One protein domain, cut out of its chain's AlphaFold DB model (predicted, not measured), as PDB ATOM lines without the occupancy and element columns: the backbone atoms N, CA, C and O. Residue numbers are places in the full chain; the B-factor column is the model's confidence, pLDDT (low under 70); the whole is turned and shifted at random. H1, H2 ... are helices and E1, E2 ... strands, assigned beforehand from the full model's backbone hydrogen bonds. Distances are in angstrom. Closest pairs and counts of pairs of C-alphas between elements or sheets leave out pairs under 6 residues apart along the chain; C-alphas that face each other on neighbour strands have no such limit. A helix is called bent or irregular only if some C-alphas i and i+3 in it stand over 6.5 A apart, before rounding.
ATOM      1  N   ASN A 231     -13.702 -16.667 -47.625       84.31
ATOM      2  CA  ASN A 231     -14.347 -17.042 -46.367       84.31
ATOM      3  C   ASN A 231     -15.586 -17.939 -46.547       84.31
ATOM      4  O   ASN A 231     -16.229 -18.263 -45.546       84.31
ATOM      5  N   ALA A 232     -15.915 -18.338 -47.779       86.12
ATOM      6  CA  ALA A 232     -16.882 -19.390 -48.063       86.12
ATOM      7  C   ALA A 232     -16.211 -20.779 -48.084       86.12
ATOM      8  O   ALA A 232     -15.020 -20.925 -48.391       86.12
ATOM      9  N   PHE A 233     -16.961 -21.805 -47.685       82.69
ATOM     10  CA  PHE A 233     -16.489 -23.183 -47.512       82.69
ATOM     11  C   PHE A 233     -17.673 -24.159 -47.443       82.69
ATOM     12  O   PHE A 233     -18.821 -23.724 -47.396       82.69
ATOM     13  N   THR A 234     -17.410 -25.470 -47.431       80.81
ATOM     14  CA  THR A 234     -18.472 -26.493 -47.493       80.81
ATOM     15  C   THR A 234     -18.289 -27.634 -46.522       80.81
ATOM     16  O   THR A 234     -17.178 -27.879 -46.041       80.81
ATOM     17  N   SER A 235     -19.386 -28.346 -46.248       73.56
ATOM     18  CA  SER A 235     -19.371 -29.526 -45.383       73.56
ATOM     19  C   SER A 235     -18.736 -30.756 -46.023       73.56
ATOM     20  O   SER A 235     -18.156 -31.558 -45.299       73.56
ATOM     21  N   GLY A 236     -18.771 -30.906 -47.349       63.25
ATOM     22  CA  GLY A 236     -18.271 -32.110 -48.021       63.25
ATOM     23  C   GLY A 236     -16.850 -32.032 -48.575       63.25
ATOM     24  O   GLY A 236     -16.334 -33.053 -49.022       63.25
ATOM     25  N   GLY A 237     -16.180 -30.873 -48.511       57.28
ATOM     26  CA  GLY A 237     -14.767 -30.756 -48.903       57.28
ATOM     27  C   GLY A 237     -13.827 -31.649 -48.078       57.28
ATOM     28  O   GLY A 237     -12.773 -32.044 -48.566       57.28
ATOM     29  N   ASN A 238     -14.236 -32.020 -46.860       55.88
ATOM     30  CA  ASN A 238     -13.587 -33.037 -46.042       55.88
ATOM     31  C   ASN A 238     -14.661 -34.014 -45.551       55.88
ATOM     32  O   ASN A 238     -15.623 -33.601 -44.917       55.88
ATOM     33  N   SER A 239     -14.499 -35.305 -45.824       61.00
ATOM     34  CA  SER A 239     -15.510 -36.369 -45.697       61.00
ATOM     35  C   SER A 239     -16.036 -36.682 -44.275       61.00
ATOM     36  O   SER A 239     -16.637 -37.734 -44.075       61.00
ATOM     37  N   ASN A 240     -15.811 -35.815 -43.279       74.12
ATOM     38  CA  ASN A 240     -16.344 -35.919 -41.916       74.12
ATOM     39  C   ASN A 240     -16.334 -34.561 -41.168       74.12
ATOM     40  O   ASN A 240     -15.657 -33.609 -41.563       74.12
ATOM     41  N   ILE A 241     -17.034 -34.496 -40.029       79.69
ATOM     42  CA  ILE A 241     -17.177 -33.286 -39.190       79.69
ATOM     43  C   ILE A 241     -15.829 -32.731 -38.708       79.69
ATOM     44  O   ILE A 241     -15.642 -31.517 -38.679       79.69
ATOM     45  N   GLY A 242     -14.865 -33.587 -38.356       78.50
ATOM     46  CA  GLY A 242     -13.529 -33.134 -37.949       78.50
ATOM     47  C   GLY A 242     -12.828 -32.352 -39.063       78.50
ATOM     48  O   GLY A 242     -12.229 -31.303 -38.826       78.50
ATOM     49  N   GLY A 243     -12.979 -32.816 -40.301       79.06
ATOM     50  CA  GLY A 243     -12.531 -32.109 -41.490       79.06
ATOM     51  C   GLY A 243     -13.236 -30.767 -41.707       79.06
ATOM     52  O   GLY A 243     -12.575 -29.781 -42.036       79.06
ATOM     53  N   PHE A 244     -14.548 -30.695 -41.486       84.12
ATOM     54  CA  PHE A 244     -15.291 -29.431 -41.533       84.12
ATOM     55  C   PHE A 244     -14.781 -28.417 -40.496       84.12
ATOM     56  O   PHE A 244     -14.517 -27.265 -40.839       84.12
ATOM     57  N   LEU A 245     -14.575 -28.850 -39.246       87.31
ATOM     58  CA  LEU A 245     -14.051 -27.993 -38.176       87.31
ATOM     59  C   LEU A 245     -12.636 -27.482 -38.487       87.31
ATOM     60  O   LEU A 245     -12.349 -26.312 -38.249       87.31
ATOM     61  N   ASN A 246     -11.776 -28.315 -39.083       84.06
ATOM     62  CA  ASN A 246     -10.441 -27.898 -39.528       84.06
ATOM     63  C   ASN A 246     -10.496 -26.846 -40.650       84.06
ATOM     64  O   ASN A 246      -9.728 -25.879 -40.636       84.06
ATOM     65  N   SER A 247     -11.409 -27.008 -41.617       83.81
ATOM     66  CA  SER A 247     -11.638 -26.004 -42.666       83.81
ATOM     67  C   SER A 247     -12.095 -24.681 -42.062       83.81
ATOM     68  O   SER A 247     -11.532 -23.633 -42.377       83.81
ATOM     69  N   LEU A 248     -13.069 -24.733 -41.153       88.00
ATOM     70  CA  LEU A 248     -13.571 -23.570 -40.431       88.00
ATOM     71  C   LEU A 248     -12.446 -22.855 -39.664       88.00
ATOM     72  O   LEU A 248     -12.296 -21.641 -39.791       88.00
ATOM     73  N   ASP A 249     -11.615 -23.602 -38.937       87.62
ATOM     74  CA  ASP A 249     -10.476 -23.058 -38.194       87.62
ATOM     75  C   ASP A 249      -9.481 -22.343 -39.120       87.62
ATOM     76  O   ASP A 249      -9.136 -21.181 -38.899       87.62
ATOM     77  N   THR A 250      -9.117 -22.984 -40.235       85.81
ATOM     78  CA  THR A 250      -8.216 -22.411 -41.249       85.81
ATOM     79  C   THR A 250      -8.757 -21.091 -41.809       85.81
ATOM     80  O   THR A 250      -8.009 -20.129 -41.998       85.81
ATOM     81  N   ARG A 251     -10.070 -21.001 -42.054       86.56
ATOM     82  CA  ARG A 251     -10.705 -19.766 -42.541       86.56
ATOM     83  C   ARG A 251     -10.713 -18.658 -41.487       86.56
ATOM     84  O   ARG A 251     -10.441 -17.508 -41.828       86.56
ATOM     85  N   ILE A 252     -10.963 -18.974 -40.216       87.44
ATOM     86  CA  ILE A 252     -10.891 -17.988 -39.121       87.44
ATOM     87  C   ILE A 252      -9.469 -17.444 -38.979       87.44
ATOM     88  O   ILE A 252      -9.286 -16.232 -38.852       87.44
ATOM     89  N   GLN A 253      -8.463 -18.319 -39.048       86.06
ATOM     90  CA  GLN A 253      -7.053 -17.932 -39.005       86.06
ATOM     91  C   GLN A 253      -6.698 -16.953 -40.130       86.06
ATOM     92  O   GLN A 253      -6.079 -15.913 -39.882       86.06
ATOM     93  N   GLN A 254      -7.155 -17.246 -41.355       83.44
ATOM     94  CA  GLN A 254      -6.999 -16.365 -42.517       83.44
ATOM     95  C   GLN A 254      -7.707 -15.016 -42.314       83.44
ATOM     96  O   GLN A 254      -7.116 -13.973 -42.580       83.44
ATOM     97  N   LEU A 255      -8.940 -15.008 -41.797       84.00
ATOM     98  CA  LEU A 255      -9.697 -13.773 -41.548       84.00
ATOM     99  C   LEU A 255      -9.062 -12.891 -40.468       84.00
ATOM    100  O   LEU A 255      -9.107 -11.664 -40.560       84.00
ATOM    101  N   GLN A 256      -8.468 -13.493 -39.441       83.25
ATOM    102  CA  GLN A 256      -7.840 -12.760 -38.343       83.25
ATOM    103  C   GLN A 256      -6.369 -12.422 -38.585       83.25
ATOM    104  O   GLN A 256      -5.792 -11.671 -37.795       83.25
ATOM    105  N   ASN A 257      -5.757 -12.964 -39.643       81.00
ATOM    106  CA  ASN A 257      -4.310 -12.954 -39.857       81.00
ATOM    107  C   ASN A 257      -3.541 -13.461 -38.620       81.00
ATOM    108  O   ASN A 257      -2.553 -12.859 -38.192       81.00
ATOM    109  N   ARG A 258      -4.026 -14.543 -38.000       81.19
ATOM    110  CA  ARG A 258      -3.431 -15.150 -36.798       81.19
ATOM    111  C   ARG A 258      -3.358 -16.658 -36.953       81.19
ATOM    112  O   ARG A 258      -4.326 -17.274 -37.372       81.19
ATOM    113  N   ASN A 259      -2.238 -17.243 -36.543       77.81
ATOM    114  CA  ASN A 259      -2.039 -18.692 -36.539       77.81
ATOM    115  C   ASN A 259      -2.435 -19.286 -35.177       77.81
ATOM    116  O   ASN A 259      -1.594 -19.777 -34.424       77.81
ATOM    117  N   THR A 260      -3.697 -19.104 -34.792       80.06
ATOM    118  CA  THR A 260      -4.241 -19.626 -33.535       80.06
ATOM    119  C   THR A 260      -5.309 -20.651 -33.863       80.06
ATOM    120  O   THR A 260      -6.315 -20.297 -34.471       80.06
ATOM    121  N   ASN A 261      -5.092 -21.893 -33.432       80.31
ATOM    122  CA  ASN A 261      -6.098 -22.939 -33.555       80.31
ATOM    123  C   ASN A 261      -7.170 -22.714 -32.491       80.31
ATOM    124  O   ASN A 261      -6.877 -22.729 -31.292       80.31
ATOM    125  N   TYR A 262      -8.402 -22.494 -32.926       80.38
ATOM    126  CA  TYR A 262      -9.543 -22.333 -32.040       80.38
ATOM    127  C   TYR A 262     -10.242 -23.658 -31.779       80.38
ATOM    128  O   TYR A 262     -10.708 -23.870 -30.660       80.38
ATOM    129  N   PHE A 263     -10.287 -24.539 -32.779       82.19
ATOM    130  CA  PHE A 263     -10.873 -25.872 -32.671       82.19
ATOM    131  C   PHE A 263      -9.814 -26.932 -32.354       82.19
ATOM    132  O   PHE A 263      -8.815 -27.056 -33.061       82.19
ATOM    133  N   THR A 264     -10.047 -27.733 -31.313       75.44
ATOM    134  CA  THR A 264      -9.228 -28.916 -30.990       75.44
ATOM    135  C   THR A 264     -10.104 -30.100 -30.569       75.44
ATOM    136  O   THR A 264     -11.299 -29.950 -30.313       75.44
ATOM    137  N   ASP A 265      -9.504 -31.292 -30.496       73.12
ATOM    138  CA  ASP A 265     -10.063 -32.477 -29.827       73.12
ATOM    139  C   ASP A 265     -11.492 -32.866 -30.257       73.12
ATOM    140  O   ASP A 265     -12.380 -33.061 -29.421       73.12
ATOM    141  N   TYR A 266     -11.725 -32.990 -31.568       78.25
ATOM    142  CA  TYR A 266     -12.956 -33.601 -32.071       78.25
ATOM    143  C   TYR A 266     -13.046 -35.070 -31.630       78.25
ATOM    144  O   TYR A 266     -12.111 -35.845 -31.841       78.25
ATOM    145  N   SER A 267     -14.185 -35.473 -31.064       74.06
ATOM    146  CA  SER A 267     -14.491 -36.878 -30.790       74.06
ATOM    147  C   SER A 267     -15.948 -37.206 -31.111       74.06
ATOM    148  O   SER A 267     -16.853 -36.487 -30.681       74.06
ATOM    149  N   ASN A 268     -16.165 -38.337 -31.781       74.00
ATOM    150  CA  ASN A 268     -17.471 -38.971 -31.945       74.00
ATOM    151  C   ASN A 268     -17.471 -40.300 -31.174       74.00
ATOM    152  O   ASN A 268     -16.584 -41.131 -31.373       74.00
ATOM    153  N   ILE A 269     -18.421 -40.458 -30.255       68.38
ATOM    154  CA  ILE A 269     -18.606 -41.661 -29.444       68.38
ATOM    155  C   ILE A 269     -20.035 -42.154 -29.667       68.38
ATOM    156  O   ILE A 269     -20.987 -41.412 -29.432       68.38
ATOM    157  N   TYR A 270     -20.180 -43.411 -30.073       61.88
ATOM    158  CA  TYR A 270     -21.474 -44.085 -30.112       61.88
ATOM    159  C   TYR A 270     -21.771 -44.643 -28.720       61.88
ATOM    160  O   TYR A 270     -21.035 -45.495 -28.219       61.88
ATOM    161  N   GLU A 271     -22.809 -44.119 -28.068       61.41
ATOM    162  CA  GLU A 271     -23.313 -44.668 -26.811       61.41
ATOM    163  C   GLU A 271     -24.492 -45.597 -27.159       61.41
ATOM    164  O   GLU A 271     -25.567 -45.138 -27.552       61.41
ATOM    165  N   GLU A 272     -24.282 -46.914 -27.043       52.47
ATOM    166  CA  GLU A 272     -25.360 -47.911 -27.099       52.47
ATOM    167  C   GLU A 272     -26.176 -47.818 -25.798       52.47
ATOM    168  O   GLU A 272     -25.927 -48.531 -24.823       52.47
ATOM    169  N   GLU A 273     -27.138 -46.893 -25.730       54.72
ATOM    170  CA  GLU A 273     -28.150 -46.940 -24.676       54.72
ATOM    171  C   GLU A 273     -29.234 -47.968 -25.038       54.72
ATOM    172  O   GLU A 273     -29.687 -48.006 -26.183       54.72
ATOM    173  N   PRO A 274     -29.755 -48.746 -24.066       52.34
ATOM    174  CA  PRO A 274     -30.665 -49.877 -24.302       52.34
ATOM    175  C   PRO A 274     -32.038 -49.517 -24.909       52.34
ATOM    176  O   PRO A 274     -32.905 -50.382 -25.012       52.34
ATOM    177  N   ALA A 275     -32.264 -48.260 -25.304       56.69
ATOM    178  CA  ALA A 275     -33.512 -47.799 -25.906       56.69
ATOM    179  C   ALA A 275     -33.352 -46.964 -27.190       56.69
ATOM    180  O   ALA A 275     -34.349 -46.825 -27.901       56.69
ATOM    181  N   ARG A 276     -32.172 -46.395 -27.496       58.47
ATOM    182  CA  ARG A 276     -31.901 -45.622 -28.728       58.47
ATOM    183  C   ARG A 276     -30.399 -45.562 -28.998       58.47
ATOM    184  O   ARG A 276     -29.662 -45.112 -28.126       58.47
ATOM    185  N   ASP A 277     -29.991 -45.877 -30.224       60.44
ATOM    186  CA  ASP A 277     -28.652 -45.545 -30.707       60.44
ATOM    187  C   ASP A 277     -28.504 -44.018 -30.717       60.44
ATOM    188  O   ASP A 277     -29.289 -43.303 -31.352       60.44
ATOM    189  N   ARG A 278     -27.549 -43.498 -29.941       67.56
ATOM    190  CA  ARG A 278     -27.230 -42.069 -29.904       67.56
ATOM    191  C   ARG A 278     -25.751 -41.867 -30.177       67.56
ATOM    192  O   ARG A 278     -24.886 -42.484 -29.558       67.56
ATOM    193  N   SER A 279     -25.474 -40.949 -31.089       73.56
ATOM    194  CA  SER A 279     -24.131 -40.453 -31.358       73.56
ATOM    195  C   SER A 279     -23.875 -39.231 -30.481       73.56
ATOM    196  O   SER A 279     -24.663 -38.278 -30.449       73.56
ATOM    197  N   LYS A 280     -22.763 -39.253 -29.751       81.31
ATOM    198  CA  LYS A 280     -22.299 -38.147 -28.925       81.31
ATOM    199  C   LYS A 280     -21.098 -37.506 -29.580       81.31
ATOM    200  O   LYS A 280     -20.010 -38.080 -29.639       81.31
ATOM    201  N   ILE A 281     -21.301 -36.278 -30.030       83.00
ATOM    202  CA  ILE A 281     -20.320 -35.551 -30.820       83.00
ATOM    203  C   ILE A 281     -19.833 -34.370 -30.000       83.00
ATOM    204  O   ILE A 281     -20.621 -33.623 -29.411       83.00
ATOM    205  N   SER A 282     -18.514 -34.226 -29.915       85.06
ATOM    206  CA  SER A 282     -17.901 -33.155 -29.145       85.06
ATOM    207  C   SER A 282     -16.679 -32.562 -29.814       85.06
ATOM    208  O   SER A 282     -15.947 -33.256 -30.511       85.06
ATOM    209  N   PHE A 283     -16.467 -31.275 -29.568       86.31
ATOM    210  CA  PHE A 283     -15.283 -30.537 -29.984       86.31
ATOM    211  C   PHE A 283     -14.890 -29.553 -28.883       86.31
ATOM    212  O   PHE A 283     -15.746 -29.074 -28.129       86.31
ATOM    213  N   ASN A 284     -13.604 -29.241 -28.787       85.00
ATOM    214  CA  ASN A 284     -13.119 -28.160 -27.947       85.00
ATOM    215  C   ASN A 284     -13.020 -26.883 -28.775       85.00
ATOM    216  O   ASN A 284     -12.555 -26.898 -29.914       85.00
ATOM    217  N   PHE A 285     -13.454 -25.775 -28.185       85.00
ATOM    218  CA  PHE A 285     -13.280 -24.448 -28.741       85.00
ATOM    219  C   PHE A 285     -12.764 -23.503 -27.657       85.00
ATOM    220  O   PHE A 285     -13.487 -23.171 -26.716       85.00
ATOM    221  N   ASN A 286     -11.481 -23.151 -27.771       74.19
ATOM    222  CA  ASN A 286     -10.717 -22.261 -26.890       74.19
ATOM    223  C   ASN A 286     -11.184 -22.171 -25.416       74.19
ATOM    224  O   ASN A 286     -11.947 -21.269 -25.064       74.19
ATOM    225  N   PRO A 287     -10.645 -22.954 -24.469       77.56
ATOM    226  CA  PRO A 287     -10.423 -24.402 -24.399       77.56
ATOM    227  C   PRO A 287     -11.693 -25.157 -23.923       77.56
ATOM    228  O   PRO A 287     -11.613 -26.212 -23.292       77.56
ATOM    229  N   LYS A 288     -12.884 -24.574 -24.117       86.75
ATOM    230  CA  LYS A 288     -14.148 -25.100 -23.588       86.75
ATOM    231  C   LYS A 288     -14.649 -26.261 -24.447       86.75
ATOM    232  O   LYS A 288     -14.649 -26.171 -25.670       86.75
ATOM    233  N   LYS A 289     -15.129 -27.331 -23.808       88.06
ATOM    234  CA  LYS A 289     -15.729 -28.481 -24.498       88.06
ATOM    235  C   LYS A 289     -17.202 -28.231 -24.816       88.06
ATOM    236  O   LYS A 289     -17.984 -27.917 -23.918       88.06
ATOM    237  N   TYR A 290     -17.590 -28.451 -26.067       88.31
ATOM    238  CA  TYR A 290     -18.970 -28.392 -26.545       88.31
ATOM    239  C   TYR A 290     -19.423 -29.797 -26.933       88.31
ATOM    240  O   TYR A 290     -18.695 -30.526 -27.599       88.31
ATOM    241  N   GLN A 291     -20.614 -30.192 -26.478       87.56
ATOM    242  CA  GLN A 291     -21.175 -31.528 -26.709       87.56
ATOM    243  C   GLN A 291     -22.595 -31.445 -27.268       87.56
ATOM    244  O   GLN A 291     -23.363 -30.541 -26.904       87.56
ATOM    245  N   MET A 292     -22.924 -32.396 -28.139       87.06
ATOM    246  CA  MET A 292     -24.234 -32.595 -28.753       87.06
ATOM    247  C   MET A 292     -24.579 -34.083 -28.709       87.06
ATOM    248  O   MET A 292     -23.731 -34.925 -28.997       87.06
ATOM    249  N   ASN A 293     -25.825 -34.382 -28.350       85.62
ATOM    250  CA  ASN A 293     -26.368 -35.736 -28.361       85.62
ATOM    251  C   ASN A 293     -27.405 -35.798 -29.482       85.62
ATOM    252  O   ASN A 293     -28.429 -35.120 -29.394       85.62
ATOM    253  N   VAL A 294     -27.129 -36.585 -30.516       81.12
ATOM    254  CA  VAL A 294     -27.978 -36.730 -31.706       81.12
ATOM    255  C   VAL A 294     -28.237 -38.206 -31.989       81.12
ATOM    256  O   VAL A 294     -27.486 -39.066 -31.535       81.12
ATOM    257  N   ALA A 295     -29.322 -38.526 -32.696       77.56
ATOM    258  CA  ALA A 295     -29.607 -39.917 -33.058       77.56
ATOM    259  C   ALA A 295     -28.655 -40.422 -34.161       77.56
ATOM    260  O   ALA A 295     -28.201 -41.558 -34.105       77.56
ATOM    261  N   SER A 296     -28.289 -39.557 -35.111       75.00
ATOM    262  CA  SER A 296     -27.329 -39.830 -36.188       75.00
ATOM    263  C   SER A 296     -26.458 -38.600 -36.475       75.00
ATOM    264  O   SER A 296     -26.805 -37.490 -36.068       75.00
ATOM    265  N   GLU A 297     -25.331 -38.782 -37.175       72.38
ATOM    266  CA  GLU A 297     -24.507 -37.657 -37.655       72.38
ATOM    267  C   GLU A 297     -25.270 -36.763 -38.645       72.38
ATOM    268  O   GLU A 297     -25.091 -35.549 -38.608       72.38
ATOM    269  N   ASP A 298     -26.162 -37.327 -39.464       75.06
ATOM    270  CA  ASP A 298     -26.955 -36.569 -40.444       75.06
ATOM    271  C   ASP A 298     -27.815 -35.485 -39.775       75.06
ATOM    272  O   ASP A 298     -27.887 -34.356 -40.261       75.06
ATOM    273  N   MET A 299     -28.359 -35.773 -38.585       77.19
ATOM    274  CA  MET A 299     -29.143 -34.812 -37.800       77.19
ATOM    275  C   MET A 299     -28.348 -33.585 -37.334       77.19
ATOM    276  O   MET A 299     -28.941 -32.622 -36.863       77.19
ATOM    277  N   LEU A 300     -27.014 -33.601 -37.387       75.00
ATOM    278  CA  LEU A 300     -26.227 -32.403 -37.085       75.00
ATOM    279  C   LEU A 300     -26.307 -31.348 -38.184       75.00
ATOM    280  O   LEU A 300     -26.137 -30.156 -37.895       75.00
ATOM    281  N   TRP A 301     -26.481 -31.813 -39.415       75.75
ATOM    282  CA  TRP A 301     -26.586 -30.997 -40.614       75.75
ATOM    283  C   TRP A 301     -28.045 -30.614 -40.853       75.75
ATOM    284  O   TRP A 301     -28.333 -29.442 -41.097       75.75
ATOM    285  N   GLU A 302     -28.968 -31.563 -40.657       69.94
ATOM    286  CA  GLU A 302     -30.398 -31.264 -40.579       69.94
ATOM    287  C   GLU A 302     -30.656 -30.234 -39.459       69.94
ATOM    288  O   GLU A 302     -30.071 -30.283 -38.375       69.94
ATOM    289  N   ASP A 303     -31.478 -29.225 -39.748       69.75
ATOM    290  CA  ASP A 303     -31.783 -28.097 -38.855       69.75
ATOM    291  C   ASP A 303     -30.581 -27.236 -38.398       69.75
ATOM    292  O   ASP A 303     -30.717 -26.414 -37.486       69.75
ATOM    293  N   ASN A 304     -29.406 -27.352 -39.035       76.19
ATOM    294  CA  ASN A 304     -28.210 -26.553 -38.726       76.19
ATOM    295  C   ASN A 304     -27.725 -26.667 -37.259       76.19
ATOM    296  O   ASN A 304     -27.104 -25.736 -36.728       76.19
ATOM    297  N   LEU A 305     -27.970 -27.793 -36.573       83.31
ATOM    298  CA  LEU A 305     -27.631 -27.959 -35.149       83.31
ATOM    299  C   LEU A 305     -26.136 -27.752 -34.854       83.31
ATOM    300  O   LEU A 305     -25.782 -27.071 -33.882       83.31
ATOM    301  N   LEU A 306     -25.251 -28.292 -35.699       85.25
ATOM    302  CA  LEU A 306     -23.803 -28.096 -35.579       85.25
ATOM    303  C   LEU A 306     -23.425 -26.613 -35.704       85.25
ATOM    304  O   LEU A 306     -22.638 -26.102 -34.904       85.25
ATOM    305  N   ILE A 307     -24.025 -25.908 -36.663       88.62
ATOM    306  CA  ILE A 307     -23.771 -24.487 -36.924       88.62
ATOM    307  C   ILE A 307     -24.231 -23.624 -35.749       88.62
ATOM    308  O   ILE A 307     -23.490 -22.752 -35.292       88.62
ATOM    309  N   ILE A 308     -25.409 -23.906 -35.185       89.75
ATOM    310  CA  ILE A 308     -25.915 -23.231 -33.981       89.75
ATOM    311  C   ILE A 308     -24.934 -23.411 -32.814       89.75
ATOM    312  O   ILE A 308     -24.626 -22.453 -32.094       89.75
ATOM    313  N   LYS A 309     -24.398 -24.625 -32.630       91.12
ATOM    314  CA  LYS A 309     -23.429 -24.911 -31.565       91.12
ATOM    315  C   LYS A 309     -22.108 -24.170 -31.767       91.12
ATOM    316  O   LYS A 309     -21.578 -23.613 -30.807       91.12
ATOM    317  N   ILE A 310     -21.607 -24.131 -32.998       91.44
ATOM    318  CA  ILE A 310     -20.405 -23.384 -33.385       91.44
ATOM    319  C   ILE A 310     -20.594 -21.884 -33.136       91.44
ATOM    320  O   ILE A 310     -19.762 -21.262 -32.481       91.44
ATOM    321  N   ASN A 311     -21.717 -21.306 -33.568       93.25
ATOM    322  CA  ASN A 311     -22.009 -19.885 -33.367       93.25
ATOM    323  C   ASN A 311     -22.175 -19.521 -31.885       93.25
ATOM    324  O   ASN A 311     -21.764 -18.439 -31.456       93.25
ATOM    325  N   THR A 312     -22.709 -20.444 -31.078       92.56
ATOM    326  CA  THR A 312     -22.725 -20.303 -29.614       92.56
ATOM    327  C   THR A 312     -21.296 -20.219 -29.075       92.56
ATOM    328  O   THR A 312     -20.980 -19.304 -28.314       92.56
ATOM    329  N   ALA A 313     -20.412 -21.118 -29.518       91.38
ATOM    330  CA  ALA A 313     -19.012 -21.124 -29.107       91.38
ATOM    331  C   ALA A 313     -18.282 -19.830 -29.508       91.38
ATOM    332  O   ALA A 313     -17.561 -19.247 -28.696       91.38
ATOM    333  N   PHE A 314     -18.523 -19.331 -30.725       92.88
ATOM    334  CA  PHE A 314     -17.957 -18.068 -31.211       92.88
ATOM    335  C   PHE A 314     -18.392 -16.888 -30.345       92.88
ATOM    336  O   PHE A 314     -17.550 -16.098 -29.916       92.88
ATOM    337  N   THR A 315     -19.687 -16.812 -30.038       92.44
ATOM    338  CA  THR A 315     -20.264 -15.747 -29.210       92.44
ATOM    339  C   THR A 315     -19.665 -15.752 -27.805       92.44
ATOM    340  O   THR A 315     -19.228 -14.713 -27.310       92.44
ATOM    341  N   GLU A 316     -19.583 -16.922 -27.166       91.50
ATOM    342  CA  GLU A 316     -19.015 -17.058 -25.820       91.50
ATOM    343  C   GLU A 316     -17.523 -16.697 -25.771       91.50
ATOM    344  O   GLU A 316     -17.075 -16.042 -24.827       91.50
ATOM    345  N   ALA A 317     -16.755 -17.060 -26.803       87.75
ATOM    346  CA  ALA A 317     -15.344 -16.688 -26.919       87.75
ATOM    347  C   ALA A 317     -15.119 -15.255 -27.428       87.75
ATOM    348  O   ALA A 317     -13.969 -14.843 -27.591       87.75
ATOM    349  N   LYS A 318     -16.193 -14.494 -27.680       89.44
ATOM    350  CA  LYS A 318     -16.155 -13.135 -28.238       89.44
ATOM    351  C   LYS A 318     -15.420 -13.058 -29.582       89.44
ATOM    352  O   LYS A 318     -14.737 -12.070 -29.861       89.44
ATOM    353  N   LEU A 319     -15.550 -14.089 -30.419       89.19
ATOM    354  CA  LEU A 319     -15.128 -13.989 -31.811       89.19
ATOM    355  C   LEU A 319     -16.096 -13.074 -32.577       89.19
ATOM    356  O   LEU A 319     -17.307 -13.250 -32.464       89.19
ATOM    357  N   PRO A 320     -15.600 -12.121 -33.387       90.75
ATOM    358  CA  PRO A 320     -16.437 -11.153 -34.098       90.75
ATOM    359  C   PRO A 320     -17.054 -11.726 -35.387       90.75
ATOM    360  O   PRO A 320     -17.277 -10.995 -36.348       90.75
ATOM    361  N   TYR A 321     -17.291 -13.038 -35.429       92.81
ATOM    362  CA  TYR A 321     -17.736 -13.763 -36.612       92.81
ATOM    363  C   TYR A 321     -18.809 -14.787 -36.250       92.81
ATOM    364  O   TYR A 321     -18.895 -15.222 -35.103       92.81
ATOM    365  N   ALA A 322     -19.589 -15.189 -37.247       93.81
ATOM    366  CA  ALA A 322     -20.542 -16.287 -37.209       93.81
ATOM    367  C   ALA A 322     -20.539 -17.018 -38.559       93.81
ATOM    368  O   ALA A 322     -20.137 -16.465 -39.585       93.81
ATOM    369  N   VAL A 323     -20.958 -18.278 -38.535       92.50
ATOM    370  CA  VAL A 323     -21.146 -19.130 -39.710       92.50
ATOM    371  C   VAL A 323     -22.601 -19.041 -40.155       92.50
ATOM    372  O   VAL A 323     -23.509 -19.224 -39.342       92.50
ATOM    373  N   TYR A 324     -22.808 -18.782 -41.442       91.19
ATOM    374  CA  TYR A 324     -24.121 -18.667 -42.071       91.19
ATOM    375  C   TYR A 324     -24.267 -19.701 -43.192       91.19
ATOM    376  O   TYR A 324     -23.307 -19.870 -43.954       91.19
ATOM    377  N   PRO A 325     -25.425 -20.379 -43.317       88.44
ATOM    378  CA  PRO A 325     -25.715 -21.224 -44.474       88.44
ATOM    379  C   PRO A 325     -25.767 -20.377 -45.746       88.44
ATOM    380  O   PRO A 325     -26.262 -19.256 -45.713       88.44
ATOM    381  N   LEU A 326     -25.295 -20.913 -46.866       86.69
ATOM    382  CA  LEU A 326     -25.457 -20.320 -48.191       86.69
ATOM    383  C   LEU A 326     -26.199 -21.309 -49.098       86.69
ATOM    384  O   LEU A 326     -25.548 -22.138 -49.737       86.69
ATOM    385  N   PRO A 327     -27.539 -21.254 -49.169       77.62
ATOM    386  CA  PRO A 327     -28.285 -22.070 -50.116       77.62
ATOM    387  C   PRO A 327     -27.794 -21.813 -51.546       77.62
ATOM    388  O   PRO A 327     -27.539 -20.674 -51.952       77.62
ATOM    389  N   GLU A 328     -27.618 -22.897 -52.302       69.31
ATOM    390  CA  GLU A 328     -27.214 -22.830 -53.700       69.31
ATOM    391  C   GLU A 328     -28.461 -22.857 -54.590       69.31
ATOM    392  O   GLU A 328     -29.100 -23.892 -54.769       69.31
ATOM    393  N   ASP A 329     -28.771 -21.724 -55.217       61.97
ATOM    394  CA  ASP A 329     -29.896 -21.626 -56.162       61.97
ATOM    395  C   ASP A 329     -29.592 -22.297 -57.516       61.97
ATOM    396  O   ASP A 329     -30.412 -22.308 -58.434       61.97
ATOM    397  N   SER A 330     -28.372 -22.814 -57.695       54.72
ATOM    398  CA  SER A 330     -27.872 -23.276 -58.985       54.72
ATOM    399  C   SER A 330     -26.751 -24.288 -58.831       54.72
ATOM    400  O   SER A 330     -25.631 -23.873 -58.579       54.72
ATOM    401  N   LYS A 331     -27.013 -25.563 -59.152       50.31
ATOM    402  CA  LYS A 331     -26.068 -26.709 -59.127       50.31
ATOM    403  C   LYS A 331     -24.795 -26.560 -59.994       50.31
ATOM    404  O   LYS A 331     -24.101 -27.538 -60.255       50.31
ATOM    405  N   PHE A 332     -24.557 -25.386 -60.566       52.28
ATOM    406  CA  PHE A 332     -23.494 -25.093 -61.524       52.28
ATOM    407  C   PHE A 332     -22.359 -24.280 -60.909       52.28
ATOM    408  O   PHE A 332     -21.226 -24.397 -61.365       52.28
ATOM    409  N   PHE A 333     -22.651 -23.433 -59.916       52.28
ATOM    410  CA  PHE A 333     -21.677 -22.432 -59.487       52.28
ATOM    411  C   PHE A 333     -20.491 -23.083 -58.786       52.28
ATOM    412  O   PHE A 333     -19.377 -22.578 -58.901       52.28
ATOM    413  N   ARG A 334     -20.717 -24.228 -58.128       55.69
ATOM    414  CA  ARG A 334     -19.661 -25.012 -57.501       55.69
ATOM    415  C   ARG A 334     -19.940 -26.525 -57.513       55.69
ATOM    416  O   ARG A 334     -20.267 -27.125 -56.498       55.69
ATOM    417  N   GLN A 335     -19.777 -27.178 -58.667       47.00
ATOM    418  CA  GLN A 335     -19.907 -28.649 -58.790       47.00
ATOM    419  C   GLN A 335     -18.798 -29.437 -58.068       47.00
ATOM    420  O   GLN A 335     -18.928 -30.642 -57.855       47.00
ATOM    421  N   ASP A 336     -17.706 -28.765 -57.699       51.84
ATOM    422  CA  ASP A 336     -16.620 -29.288 -56.865       51.84
ATOM    423  C   ASP A 336     -17.004 -29.380 -55.381       51.84
ATOM    424  O   ASP A 336     -16.332 -30.058 -54.599       51.84
ATOM    425  N   LEU A 337     -18.071 -28.688 -54.981       54.31
ATOM    426  CA  LEU A 337     -18.518 -28.625 -53.606       54.31
ATOM    427  C   LEU A 337     -19.492 -29.766 -53.315       54.31
ATOM    428  O   LEU A 337     -20.669 -29.733 -53.654       54.31
ATOM    429  N   TYR A 338     -18.980 -30.803 -52.657       61.97
ATOM    430  CA  TYR A 338     -19.826 -31.797 -52.009       61.97
ATOM    431  C   TYR A 338     -20.413 -31.192 -50.718       61.97
ATOM    432  O   TYR A 338     -19.715 -30.456 -50.011       61.97
ATOM    433  N   GLY A 339     -21.661 -31.528 -50.386       73.12
ATOM    434  CA  GLY A 339     -22.341 -31.085 -49.161       73.12
ATOM    435  C   GLY A 339     -22.921 -29.666 -49.211       73.12
ATOM    436  O   GLY A 339     -23.039 -29.060 -50.271       73.12
ATOM    437  N   ASP A 340     -23.296 -29.150 -48.043       80.50
ATOM    438  CA  ASP A 340     -23.898 -27.827 -47.874       80.50
ATOM    439  C   ASP A 340     -22.832 -26.730 -47.860       80.50
ATOM    440  O   ASP A 340     -21.693 -26.936 -47.411       80.50
ATOM    441  N   ASN A 341     -23.218 -25.535 -48.307       83.38
ATOM    442  CA  ASN A 341     -22.324 -24.390 -48.369       83.38
ATOM    443  C   ASN A 341     -22.522 -23.430 -47.198       83.38
ATOM    444  O   ASN A 341     -23.638 -23.187 -46.739       83.38
ATOM    445  N   TYR A 342     -21.422 -22.823 -46.765       87.19
ATOM    446  CA  TYR A 342     -21.378 -21.915 -45.631       87.19
ATOM    447  C   TYR A 342     -20.440 -20.739 -45.894       87.19
ATOM    448  O   TYR A 342     -19.510 -20.814 -46.699       87.19
ATOM    449  N   ILE A 343     -20.647 -19.649 -45.159       90.00
ATOM    450  CA  ILE A 343     -19.752 -18.490 -45.142       90.00
ATOM    451  C   ILE A 343     -19.551 -17.965 -43.729       90.00
ATOM    452  O   ILE A 343     -20.460 -17.992 -42.901       90.00
ATOM    453  N   ILE A 344     -18.349 -17.463 -43.458       92.56
ATOM    454  CA  ILE A 344     -18.021 -16.791 -42.200       92.56
ATOM    455  C   ILE A 344     -18.132 -15.282 -42.390       92.56
ATOM    456  O   ILE A 344     -17.379 -14.710 -43.176       92.56
ATOM    457  N   LEU A 345     -19.019 -14.622 -41.651       93.38
ATOM    458  CA  LEU A 345     -19.229 -13.169 -41.714       93.38
ATOM    459  C   LEU A 345     -19.299 -12.581 -40.308       93.38
ATOM    460  O   LEU A 345     -19.593 -13.299 -39.351       93.38
ATOM    461  N   SER A 346     -19.063 -11.277 -40.163       93.38
ATOM    462  CA  SER A 346     -19.476 -10.610 -38.927       93.38
ATOM    463  C   SER A 346     -21.009 -10.523 -38.865       93.38
ATOM    464  O   SER A 346     -21.658 -10.417 -39.913       93.38
ATOM    465  N   PRO A 347     -21.617 -10.527 -37.664       94.50
ATOM    466  CA  PRO A 347     -23.063 -10.356 -37.531       94.50
ATOM    467  C   PRO A 347     -23.599  -9.084 -38.197       94.50
ATOM    468  O   PRO A 347     -24.666  -9.118 -38.806       94.50
ATOM    469  N   ASP A 348     -22.833  -7.991 -38.158       94.25
ATOM    470  CA  ASP A 348     -23.202  -6.725 -38.799       94.25
ATOM    471  C   ASP A 348     -23.211  -6.840 -40.332       94.25
ATOM    472  O   ASP A 348     -24.133  -6.351 -40.986       94.25
ATOM    473  N   GLN A 349     -22.222  -7.532 -40.913       94.81
ATOM    474  CA  GLN A 349     -22.165  -7.789 -42.357       94.81
ATOM    475  C   GLN A 349     -23.338  -8.660 -42.812       94.81
ATOM    476  O   GLN A 349     -23.979  -8.357 -43.819       94.81
ATOM    477  N   ALA A 350     -23.646  -9.721 -42.061       94.38
ATOM    478  CA  ALA A 350     -24.783 -10.587 -42.350       94.38
ATOM    479  C   ALA A 350     -26.111  -9.821 -42.245       94.38
ATOM    480  O   ALA A 350     -26.934  -9.895 -43.156       94.38
ATOM    481  N   ALA A 351     -26.300  -9.015 -41.197       94.62
ATOM    482  CA  ALA A 351     -27.489  -8.180 -41.043       94.62
ATOM    483  C   ALA A 351     -27.645  -7.179 -42.200       94.62
ATOM    484  O   ALA A 351     -28.744  -7.018 -42.729       94.62
ATOM    485  N   ALA A 352     -26.555  -6.546 -42.641       96.00
ATOM    486  CA  ALA A 352     -26.580  -5.633 -43.780       96.00
ATOM    487  C   ALA A 352     -26.995  -6.341 -45.081       96.00
ATOM    488  O   ALA A 352     -27.772  -5.784 -45.860       96.00
ATOM    489  N   ILE A 353     -26.501  -7.563 -45.315       94.88
ATOM    490  CA  ILE A 353     -26.910  -8.391 -46.459       94.88
ATOM    491  C   ILE A 353     -28.409  -8.689 -46.383       94.88
ATOM    492  O   ILE A 353     -29.111  -8.458 -47.366       94.88
ATOM    493  N   VAL A 354     -28.907  -9.119 -45.218       94.00
ATOM    494  CA  VAL A 354     -30.327  -9.446 -45.017       94.00
ATOM    495  C   VAL A 354     -31.227  -8.238 -45.273       94.00
ATOM    496  O   VAL A 354     -32.244  -8.351 -45.953       94.00
ATOM    497  N   ILE A 355     -30.836  -7.060 -44.780       95.56
ATOM    498  CA  ILE A 355     -31.575  -5.811 -45.002       95.56
ATOM    499  C   ILE A 355     -31.663  -5.474 -46.496       95.56
ATOM    500  O   ILE A 355     -32.689  -4.964 -46.946       95.56
ATOM    501  N   LYS A 356     -30.598  -5.734 -47.265       95.19
ATOM    502  CA  LYS A 356     -30.528  -5.342 -48.676       95.19
ATOM    503  C   LYS A 356     -31.157  -6.358 -49.628       95.19
ATOM    504  O   LYS A 356     -31.831  -5.958 -50.574       95.19
ATOM    505  N   TYR A 357     -30.909  -7.643 -49.407       91.38
ATOM    506  CA  TYR A 357     -31.220  -8.711 -50.360       91.38
ATOM    507  C   TYR A 357     -32.243  -9.726 -49.837       91.38
ATOM    508  O   TYR A 357     -32.575 -10.665 -50.554       91.38
ATOM    509  N   GLY A 358     -32.776  -9.530 -48.629       89.81
ATOM    510  CA  GLY A 358     -33.624 -10.513 -47.960       89.81
ATOM    511  C   GLY A 358     -32.802 -11.584 -47.245       89.81
ATOM    512  O   GLY A 358     -31.572 -11.583 -47.283       89.81
TER     513      GLY A 358
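What this domain is: This is residues 231 to 358 of the 369 residues of an uncharacterized protein of Pedobacter cryoconitis (UniProt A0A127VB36). Two helices, H1 and H2, lie between two small sheets of three strands each, E1 E6 E5 and E2 E3 E4; the long hairpin of E2 and E3 runs to one end of the longest axis, and H3 lies toward the other end. From the long link between E5 and E6, residues 329 to 335 stick out, as do residues 351 to 358, mostly H3. The printed part has 128 residues with three named helices and six named strands, in the order E1 H1 E2 E3 E4 H2 E5 E6 H3; both sheets are antiparallel and the class is mixed, helices and strands. The whole is compact, with a radius of gyration of the C-alphas of 15.5 A and spans of 51 by 35 by 26 A.

Where its parts are: E1, residues 232 to 234, begins at C-alpha 232 (-16.882, -19.390, -48.063). H1, residues 241 to 256, is 22.6 A long. E2, residues 263 to 273, is 28.4 A long and E3, residues 276 to 285, 28.2 A. E4, residues 288 to 294, measures 19.8 A. H2, residues 302 to 316, is 23.4 A long and irregular, with C-alphas 303 and 306 8.6 A apart. E5, residues 322 to 325, and E6, residues 341 to 345, are shorter. H3, residues 347 to 357, ends at C-alpha 357 (-31.220, -8.711, -50.360).

How they stand to each other: E2, E3 and E4 form a meander, each strand the antiparallel neighbour of the one before, with N 267 and O 282 at 2.9 A and N 283 and O 290 at 3.1 A. This sheet is twisted, its C-alphas up to 4.4 A off the best plane. H1 and H2 are on the same face of it, two layers, each at a height of 10.0 A over the sheet. The closest C-alphas of H1 and E2, Gly 242 and Tyr 266, are 5.9 A apart. H1 and H2 are apart. In the other sheet, N 233 and O 342 of E1 and E6 are 2.9 A apart, and N 324 and O 343 of the hairpin E5 and E6 2.9 A. H1 is on this sheet, over E6, at a height of 9.4 A. H2 is on it too, its Asn 311 and Ala 322 of E5 the closest C-alphas at 5.5 A; H1, H2 and this sheet also make two layers. H3 only grazes it with residues 347 to 351. Every O i to N i+4 pair is within hydrogen-bond range in H1 and H3, and 9 of 11 in H2.

The domain as a whole: The two C-alphas farthest apart, those of Pro 274 and Lys 356, are 50.8 A apart. The printed part has no cut. The link E5 to E6, 15 residues, is long. The mean pLDDT of the printed part is 79.5; residues 236 to 239, 269 to 278, 302 to 303 and 328 to 338 are under 70.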